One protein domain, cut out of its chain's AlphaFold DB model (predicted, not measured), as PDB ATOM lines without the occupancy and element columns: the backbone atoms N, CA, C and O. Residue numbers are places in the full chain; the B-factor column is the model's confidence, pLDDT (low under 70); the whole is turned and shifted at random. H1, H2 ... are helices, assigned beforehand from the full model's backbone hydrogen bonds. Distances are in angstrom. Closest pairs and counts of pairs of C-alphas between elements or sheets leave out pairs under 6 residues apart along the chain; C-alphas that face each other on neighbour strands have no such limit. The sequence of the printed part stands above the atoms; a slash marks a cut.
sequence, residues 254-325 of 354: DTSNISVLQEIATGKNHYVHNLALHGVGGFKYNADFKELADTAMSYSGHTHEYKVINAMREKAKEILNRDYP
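What this domain is: This is residues 254 to 325 of the 354 residues of an uncharacterized protein of Bacteroides sp. HPS0048 (UniProt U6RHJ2). What shape? Long helix H4 makes the length, with H3 folded back beside one half, H1 slantwise on the other, and H2 across H3. How large? The printed part has 72 residues and four named helices, all helix, compact, radius of gyration of the C-alphas 11.3 A, spanning 35 by 21 by 17 A.

Where its parts are: The longest helix? H4, residues 302 to 323, spans 31.2 A and ends at C-alpha (175.319, 132.301, 163.715). The others? H1 is residues 254 to 266, starting at C-alpha (173.601, 133.946, 173.266), H2 271 to 277, H3 286 to 298.

How they stand to each other: What touches H4? H3 touches its residues 304 to 312, a hairpin at a shallow tilt of 8 degrees, closest C-alphas 296 and 305, 5.0 A. H1 touches residues 312 to 320, closest C-alphas 265 and 313, 4.1 A. And H2? It touches H3, closest C-alphas 276 and 293, 4.6 A. Every O i to N i+4 pair in H1 and H2 is within hydrogen-bond range.

The domain as a whole: Any cut? The printed part has no cut. Low confidence? Residues 299 to 306 are among those under 70.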
ATOM      1  N   ASP A 254     173.710 133.254 174.544       85.69
ATOM      2  CA  ASP A 254     173.601 133.946 173.266       85.69
ATOM      3  C   ASP A 254     173.101 135.385 173.398       85.69
ATOM      4  O   ASP A 254     173.534 136.209 172.602       85.69
ATOM      5  N   THR A 255     172.306 135.736 174.419       86.25
ATOM      6  CA  THR A 255     171.899 137.137 174.632       86.25
ATOM      7  C   THR A 255     173.109 138.046 174.806       86.25
ATOM      8  O   THR A 255     173.192 139.072 174.139       86.25
ATOM      9  N   SER A 256     174.087 137.645 175.623       84.94
ATOM     10  CA  SER A 256     175.317 138.424 175.816       84.94
ATOM     11  C   SER A 256     176.089 138.588 174.500       84.94
ATOM     12  O   SER A 256     176.462 139.697 174.117       84.94
ATOM     13  N   ASN A 257     176.261 137.494 173.750       89.12
ATOM     14  CA  ASN A 257     176.962 137.521 172.467       89.12
ATOM     15  C   ASN A 257     176.244 138.387 171.420       89.12
ATOM     16  O   ASN A 257     176.898 139.151 170.709       89.12
ATOM     17  N   ILE A 258     174.917 138.287 171.326       89.88
ATOM     18  CA  ILE A 258     174.098 139.069 170.395       89.88
ATOM     19  C   ILE A 258     174.139 140.551 170.773       89.88
ATOM     20  O   ILE A 258     174.345 141.370 169.880       89.88
ATOM     21  N   SER A 259     174.017 140.904 172.059       87.75
ATOM     22  CA  SER A 259     174.111 142.296 172.521       87.75
ATOM     23  C   SER A 259     175.446 142.924 172.128       87.75
ATOM     24  O   SER A 259     175.457 143.954 171.460       87.75
ATOM     25  N   VAL A 260     176.573 142.269 172.433       87.00
ATOM     26  CA  VAL A 260     177.907 142.780 172.065       87.00
ATOM     27  C   VAL A 260     178.037 142.943 170.547       87.00
ATOM     28  O   VAL A 260     178.507 143.977 170.073       87.00
ATOM     29  N   LEU A 261     177.578 141.966 169.757       90.62
ATOM     30  CA  LEU A 261     177.602 142.068 168.295       90.62
ATOM     31  C   LEU A 261     176.708 143.197 167.761       90.62
ATOM     32  O   LEU A 261     177.116 143.887 166.829       90.62
ATOM     33  N   GLN A 262     175.509 143.404 168.317       88.19
ATOM     34  CA  GLN A 262     174.624 144.508 167.928       88.19
ATOM     35  C   GLN A 262     175.263 145.866 168.239       88.19
ATOM     36  O   GLN A 262     175.179 146.784 167.422       88.19
ATOM     37  N   GLU A 263     175.939 145.998 169.376       85.75
ATOM     38  CA  GLU A 263     176.631 147.231 169.760       85.75
ATOM     39  C   GLU A 263     177.818 147.526 168.841       85.75
ATOM     40  O   GLU A 263     177.928 148.640 168.322       85.75
ATOM     41  N   ILE A 264     178.631 146.511 168.521       86.19
ATOM     42  CA  ILE A 264     179.702 146.645 167.524       86.19
ATOM     43  C   ILE A 264     179.110 147.013 166.158       86.19
ATOM     44  O   ILE A 264     179.570 147.961 165.529       86.19
ATOM     45  N   ALA A 265     178.066 146.315 165.697       86.69
ATOM     46  CA  ALA A 265     177.435 146.552 164.397       86.69
ATOM     47  C   ALA A 265     176.827 147.960 164.274       86.69
ATOM     48  O   ALA A 265     176.869 148.568 163.199       86.69
ATOM     49  N   THR A 266     176.276 148.490 165.368       79.69
ATOM     50  CA  THR A 266     175.678 149.831 165.424       79.69
ATOM     51  C   THR A 266     176.702 150.936 165.650       79.69
ATOM     52  O   THR A 266     176.361 152.099 165.466       79.69
ATOM     53  N   GLY A 267     177.976 150.610 165.892       69.44
ATOM     54  CA  GLY A 267     179.055 151.590 166.054       69.44
ATOM     55  C   GLY A 267     179.136 152.194 167.456       69.44
ATOM     56  O   GLY A 267     179.686 153.280 167.622       69.44
ATOM     57  N   LYS A 268     178.602 151.506 168.473       67.25
ATOM     58  CA  LYS A 268     178.856 151.856 169.873       67.25
ATOM     59  C   LYS A 268     180.281 151.400 170.214       67.25
ATOM     60  O   LYS A 268     180.547 150.229 170.479       67.25
ATOM     61  N   ASN A 269     181.229 152.329 170.086       56.12
ATOM     62  CA  ASN A 269     182.668 152.051 169.988       56.12
ATOM     63  C   ASN A 269     183.371 151.717 171.320       56.12
ATOM     64  O   ASN A 269     184.584 151.501 171.328       56.12
ATOM     65  N   HIS A 270     182.657 151.617 172.449       63.66
ATOM     66  CA  HIS A 270     183.263 151.321 173.758       63.66
ATOM     67  C   HIS A 270     183.914 149.932 173.843       63.66
ATOM     68  O   HIS A 270     184.738 149.692 174.725       63.66
ATOM     69  N   TYR A 271     183.603 149.020 172.915       61.19
ATOM     70  CA  TYR A 271     184.213 147.689 172.883       61.19
ATOM     71  C   TYR A 271     185.541 147.598 172.136       61.19
ATOM     72  O   TYR A 271     186.269 146.645 172.394       61.19
ATOM     73  N   VAL A 272     185.902 148.545 171.259       63.38
ATOM     74  CA  VAL A 272     187.128 148.446 170.431       63.38
ATOM     75  C   VAL A 272     188.364 148.243 171.309       63.38
ATOM     76  O   VAL A 272     189.149 147.320 171.102       63.38
ATOM     77  N   HIS A 273     188.475 149.045 172.363       62.16
ATOM     78  CA  HIS A 273     189.582 148.975 173.308       62.16
ATOM     79  C   HIS A 273     189.581 147.677 174.136       62.16
ATOM     80  O   HIS A 273     190.622 147.039 174.304       62.16
ATOM     81  N   ASN A 274     188.410 147.252 174.626       68.12
ATOM     82  CA  ASN A 274     188.286 146.015 175.401       68.12
ATOM     83  C   ASN A 274     188.623 144.785 174.544       68.12
ATOM     84  O   ASN A 274     189.367 143.921 175.000       68.12
ATOM     85  N   LEU A 275     188.149 144.735 173.296       71.19
ATOM     86  CA  LEU A 275     188.408 143.649 172.345       71.19
ATOM     87  C   LEU A 275     189.898 143.504 172.000       71.19
ATOM     88  O   LEU A 275     190.367 142.377 171.856       71.19
ATOM     89  N   ALA A 276     190.644 144.609 171.902       59.88
ATOM     90  CA  ALA A 276     192.078 144.582 171.604       59.88
ATOM     91  C   ALA A 276     192.905 144.028 172.781       59.88
ATOM     92  O   ALA A 276     193.716 143.107 172.625       59.88
ATOM     93  N   LEU A 277     192.679 144.574 173.981       63.94
ATOM     94  CA  LEU A 277     193.566 144.363 175.129       63.94
ATOM     95  C   LEU A 277     193.246 143.115 175.954       63.94
ATOM     96  O   LEU A 277     194.161 142.412 176.386       63.94
ATOM     97  N   HIS A 278     191.965 142.858 176.218       71.06
ATOM     98  CA  HIS A 278     191.546 141.849 177.201       71.06
ATOM     99  C   HIS A 278     190.452 140.911 176.686       71.06
ATOM    100  O   HIS A 278     190.179 139.882 177.303       71.06
ATOM    101  N   GLY A 279     189.833 141.256 175.558       69.12
ATOM    102  CA  GLY A 279     188.560 140.693 175.152       69.12
ATOM    103  C   GLY A 279     187.399 141.179 176.028       69.12
ATOM    104  O   GLY A 279     187.565 141.838 177.055       69.12
ATOM    105  N   VAL A 280     186.189 140.834 175.610       77.81
ATOM    106  CA  VAL A 280     184.958 140.997 176.382       77.81
ATOM    107  C   VAL A 280     184.677 139.687 177.121       77.81
ATOM    108  O   VAL A 280     184.686 138.612 176.518       77.81
ATOM    109  N   GLY A 281     184.459 139.756 178.437       75.69
ATOM    110  CA  GLY A 281     184.199 138.574 179.265       75.69
ATOM    111  C   GLY A 281     182.973 137.796 178.777       75.69
ATOM    112  O   GLY A 281     181.938 138.388 178.500       75.69
ATOM    113  N   GLY A 282     183.098 136.474 178.629       77.00
ATOM    114  CA  GLY A 282     182.011 135.609 178.142       77.00
ATOM    115  C   GLY A 282     181.691 135.729 176.643       77.00
ATOM    116  O   GLY A 282     180.902 134.937 176.130       77.00
ATOM    117  N   PHE A 283     182.327 136.657 175.923       88.31
ATOM    118  CA  PHE A 283     182.106 136.858 174.495       88.31
ATOM    119  C   PHE A 283     182.872 135.827 173.662       88.31
ATOM    120  O   PHE A 283     184.104 135.759 173.688       88.31
ATOM    121  N   LYS A 284     182.157 135.012 172.884       91.38
ATOM    122  CA  LYS A 284     182.781 133.896 172.155       91.38
ATOM    123  C   LYS A 284     183.553 134.324 170.903       91.38
ATOM    124  O   LYS A 284     184.438 133.596 170.471       91.38
ATOM    125  N   TYR A 285     183.277 135.515 170.366       92.31
ATOM    126  CA  TYR A 285     183.886 136.014 169.126       92.31
ATOM    127  C   TYR A 285     185.092 136.935 169.355       92.31
ATOM    128  O   TYR A 285     185.515 137.639 168.446       92.31
ATOM    129  N   ASN A 286     185.680 136.952 170.556       88.81
ATOM    130  CA  ASN A 286     186.861 137.777 170.845       88.81
ATOM    131  C   ASN A 286     187.979 137.611 169.800       88.81
ATOM    132  O   ASN A 286     188.536 138.596 169.320       88.81
ATOM    133  N   ALA A 287     188.270 136.368 169.405       89.00
ATOM    134  CA  ALA A 287     189.301 136.070 168.414       89.00
ATOM    135  C   ALA A 287     188.972 136.635 167.021       89.00
ATOM    136  O   ALA A 287     189.873 137.101 166.327       89.00
ATOM    137  N   ASP A 288     187.694 136.657 166.632       91.00
ATOM    138  CA  ASP A 288     187.252 137.214 165.352       91.00
ATOM    139  C   ASP A 288     187.518 138.720 165.252       91.00
ATOM    140  O   ASP A 288     187.792 139.225 164.164       91.00
ATOM    141  N   PHE A 289     187.457 139.445 166.368       89.50
ATOM    142  CA  PHE A 289     187.659 140.894 166.385       89.50
ATOM    143  C   PHE A 289     189.078 141.318 166.748       89.50
ATOM    144  O   PHE A 289     189.417 142.471 166.495       89.50
ATOM    145  N   LYS A 290     189.913 140.427 167.297       85.38
ATOM    146  CA  LYS A 290     191.215 140.797 167.867       85.38
ATOM    147  C   LYS A 290     192.129 141.540 166.893       85.38
ATOM    148  O   LYS A 290     192.600 142.620 167.221       85.38
ATOM    149  N   GLU A 291     192.347 140.999 165.697       87.81
ATOM    150  CA  GLU A 291     193.237 141.625 164.706       87.81
ATOM    151  C   GLU A 291     192.735 143.013 164.286       87.81
ATOM    152  O   GLU A 291     193.511 143.966 164.212       87.81
ATOM    153  N   LEU A 292     191.424 143.148 164.071       86.75
ATOM    154  CA  LEU A 292     190.803 144.431 163.748       86.75
ATOM    155  C   LEU A 292     190.925 145.407 164.924       86.75
ATOM    156  O   LEU A 292     191.291 146.557 164.727       86.75
ATOM    157  N   ALA A 293     190.686 144.958 166.151       82.19
ATOM    158  CA  ALA A 293     190.776 145.797 167.338       82.19
ATOM    159  C   ALA A 293     192.222 146.259 167.617       82.19
ATOM    160  O   ALA A 293     192.446 147.441 167.874       82.19
ATOM    161  N   ASP A 294     193.209 145.366 167.489       82.38
ATOM    162  CA  ASP A 294     194.638 145.692 167.605       82.38
ATOM    163  C   ASP A 294     195.054 146.705 166.524       82.38
ATOM    164  O   ASP A 294     195.765 147.674 166.798       82.38
ATOM    165  N   THR A 295     194.553 146.527 165.298       81.81
ATOM    166  CA  THR A 295     194.804 147.452 164.188       81.81
ATOM    167  C   THR A 295     194.166 148.819 164.447       81.81
ATOM    168  O   THR A 295     194.823 149.839 164.242       81.81
ATOM    169  N   ALA A 296     192.926 148.864 164.946       76.50
ATOM    170  CA  ALA A 296     192.252 150.109 165.316       76.50
ATOM    171  C   ALA A 296     193.045 150.873 166.390       76.50
ATOM    172  O   ALA A 296     193.288 152.063 166.226       76.50
ATOM    173  N   MET A 297     193.535 150.171 167.419       73.75
ATOM    174  CA  MET A 297     194.383 150.734 168.481       73.75
ATOM    175  C   MET A 297     195.740 151.255 167.981       73.75
ATOM    176  O   MET A 297     196.323 152.142 168.599       73.75
ATOM    177  N   SER A 298     196.269 150.693 166.891       71.50
ATOM    178  CA  SER A 298     197.570 151.089 166.331       71.50
ATOM    179  C   SER A 298     197.526 152.381 165.506       71.50
ATOM    180  O   SER A 298     198.574 152.969 165.229       71.50
ATOM    181  N   TYR A 299     196.334 152.838 165.110       66.56
ATOM    182  CA  TYR A 299     196.175 154.062 164.336       66.56
ATOM    183  C   TYR A 299     196.024 155.281 165.248       66.56
ATOM    184  O   TYR A 299     195.031 155.427 165.949       66.56
ATOM    185  N   SER A 300     196.980 156.211 165.174       47.31
ATOM    186  CA  SER A 300     196.795 157.582 165.652       47.31
ATOM    187  C   SER A 300     196.250 158.446 164.507       47.31
ATOM    188  O   SER A 300     196.934 158.699 163.516       47.31
ATOM    189  N   GLY A 301     194.991 158.876 164.610       48.28
ATOM    190  CA  GLY A 301     194.367 159.787 163.643       48.28
ATOM    191  C   GLY A 301     193.198 159.175 162.861       48.28
ATOM    192  O   GLY A 301     193.317 158.182 162.140       48.28
ATOM    193  N   HIS A 302     192.059 159.854 162.973       52.06
ATOM    194  CA  HIS A 302     190.679 159.390 162.786       52.06
ATOM    195  C   HIS A 302     190.288 158.689 161.466       52.06
ATOM    196  O   HIS A 302     189.224 158.077 161.401       52.06
ATOM    197  N   THR A 303     191.078 158.736 160.388       48.81
ATOM    198  CA  THR A 303     190.651 158.171 159.085       48.81
ATOM    199  C   THR A 303     190.933 156.673 158.939       48.81
ATOM    200  O   THR A 303     190.138 155.947 158.337       48.81
ATOM    201  N   HIS A 304     192.068 156.194 159.455       51.62
ATOM    202  CA  HIS A 304     192.431 154.775 159.358       51.62
ATOM    203  C   HIS A 304     191.699 153.940 160.410       51.62
ATOM    204  O   HIS A 304     191.207 152.859 160.093       51.62
ATOM    205  N   GLU A 305     191.508 154.509 161.598       65.19
ATOM    206  CA  GLU A 305     190.652 153.978 162.657       65.19
ATOM    207  C   GLU A 305     189.224 153.697 162.145       65.19
ATOM    208  O   GLU A 305     188.705 152.598 162.317       65.19
ATOM    209  N   TYR A 306     188.630 154.621 161.378       66.31
ATOM    210  CA  TYR A 306     187.273 154.465 160.837       66.31
ATOM    211  C   TYR A 306     187.102 153.306 159.855       66.31
ATOM    212  O   TYR A 306     186.071 152.633 159.853       66.31
ATOM    213  N   LYS A 307     188.095 153.062 158.988       73.62
ATOM    214  CA  LYS A 307     188.042 151.922 158.058       73.62
ATOM    215  C   LYS A 307     188.017 150.605 158.823       73.62
ATOM    216  O   LYS A 307     187.277 149.700 158.449       73.62
ATOM    217  N   VAL A 308     188.793 150.528 159.899       76.75
ATOM    218  CA  VAL A 308     188.859 149.343 160.751       76.75
ATOM    219  C   VAL A 308     187.587 149.194 161.583       76.75
ATOM    220  O   VAL A 308     187.028 148.104 161.617       76.75
ATOM    221  N   ILE A 309     187.051 150.281 162.148       78.31
ATOM    222  CA  ILE A 309     185.754 150.275 162.844       78.31
ATOM    223  C   ILE A 309     184.634 149.818 161.901       78.31
ATOM    224  O   ILE A 309     183.825 148.970 162.269       78.31
ATOM    225  N   ASN A 310     184.597 150.303 160.659       83.19
ATOM    226  CA  ASN A 310     183.618 149.841 159.675       83.19
ATOM    227  C   ASN A 310     183.811 148.362 159.319       83.19
ATOM    228  O   ASN A 310     182.826 147.637 159.201       83.19
ATOM    229  N   ALA A 311     185.053 147.883 159.210       86.25
ATOM    230  CA  ALA A 311     185.316 146.457 159.032       86.25
ATOM    231  C   ALA A 311     184.823 145.630 160.234       86.25
ATOM    232  O   ALA A 311     184.252 144.560 160.041       86.25
ATOM    233  N   MET A 312     184.963 146.139 161.465       87.31
ATOM    234  CA  MET A 312     184.378 145.515 162.657       87.31
ATOM    235  C   MET A 312     182.846 145.514 162.597       87.31
ATOM    236  O   MET A 312     182.235 144.480 162.860       87.31
ATOM    237  N   ARG A 313     182.209 146.624 162.194       89.12
ATOM    238  CA  ARG A 313     180.745 146.707 162.024       89.12
ATOM    239  C   ARG A 313     180.239 145.655 161.040       89.12
ATOM    240  O   ARG A 313     179.295 144.932 161.351       89.12
ATOM    241  N   GLU A 314     180.873 145.544 159.875       90.38
ATOM    242  CA  GLU A 314     180.488 144.562 158.858       90.38
ATOM    243  C   GLU A 314     180.744 143.128 159.327       90.38
ATOM    244  O   GLU A 314     179.867 142.279 159.174       90.38
ATOM    245  N   LYS A 315     181.870 142.867 160.004       92.88
ATOM    246  CA  LYS A 315     182.147 141.549 160.589       92.88
ATOM    247  C   LYS A 315     181.116 141.158 161.649       92.88
ATOM    248  O   LYS A 315     180.668 140.015 161.682       92.88
ATOM    249  N   ALA A 316     180.677 142.101 162.481       91.94
ATOM    250  CA  ALA A 316     179.620 141.855 163.457       91.94
ATOM    251  C   ALA A 316     178.278 141.527 162.789       91.94
ATOM    252  O   ALA A 316     177.611 140.578 163.200       91.94
ATOM    253  N   LYS A 317     177.904 142.250 161.725       91.19
ATOM    254  CA  LYS A 317     176.704 141.942 160.927       91.19
ATOM    255  C   LYS A 317     176.794 140.571 160.258       91.19
ATOM    256  O   LYS A 317     175.804 139.844 160.235       91.19
ATOM    257  N   GLU A 318     177.958 140.211 159.723       94.25
ATOM    258  CA  GLU A 318     178.200 138.896 159.123       94.25
ATOM    259  C   GLU A 318     177.995 137.777 160.151       94.25
ATOM    260  O   GLU A 318     177.223 136.854 159.902       94.25
ATOM    261  N   ILE A 319     178.612 137.897 161.333       94.38
ATOM    262  CA  ILE A 319     178.480 136.917 162.419       94.38
ATOM    263  C   ILE A 319     177.027 136.828 162.904       94.38
ATOM    264  O   ILE A 319     176.509 135.723 163.054       94.38
ATOM    265  N   LEU A 320     176.341 137.964 163.094       91.56
ATOM    266  CA  LEU A 320     174.917 137.984 163.455       91.56
ATOM    267  C   LEU A 320     174.069 137.210 162.441       91.56
ATOM    268  O   LEU A 320     173.232 136.404 162.833       91.56
ATOM    269  N   ASN A 321     174.305 137.409 161.145       90.69
ATOM    270  CA  ASN A 321     173.554 136.715 160.100       90.69
ATOM    271  C   ASN A 321     173.914 135.224 159.988       90.69
ATOM    272  O   ASN A 321     173.038 134.419 159.679       90.69
ATOM    273  N   ARG A 322     175.181 134.859 160.212       92.88
ATOM    274  CA  ARG A 322     175.678 133.479 160.102       92.88
ATOM    275  C   ARG A 322     175.229 132.615 161.277       92.88
ATOM    276  O   ARG A 322     174.688 131.533 161.066       92.88
ATOM    277  N   ASP A 323     175.450 133.103 162.496       91.31
ATOM    278  CA  ASP A 323     175.319 132.301 163.715       91.31
ATOM    279  C   ASP A 323     173.982 132.537 164.425       91.31
ATOM    280  O   ASP A 323     173.505 131.666 165.151       91.31
ATOM    281  N   TYR A 324     173.341 133.682 164.168       88.75
ATOM    282  CA  TYR A 324     172.044 134.046 164.736       88.75
ATOM    283  C   TYR A 324     171.026 134.493 163.668       88.75
ATOM    284  O   TYR A 324     170.379 135.535 163.814       88.75
ATOM    285  N   PRO A 325     170.810 133.702 162.597       82.25
ATOM    286  CA  PRO A 325     169.948 134.097 161.475       82.25
ATOM    287  C   PRO A 325     168.496 134.372 161.891       82.25
ATOM    288  O   PRO A 325     167.790 135.136 161.228       82.25
TER     289      PRO A 325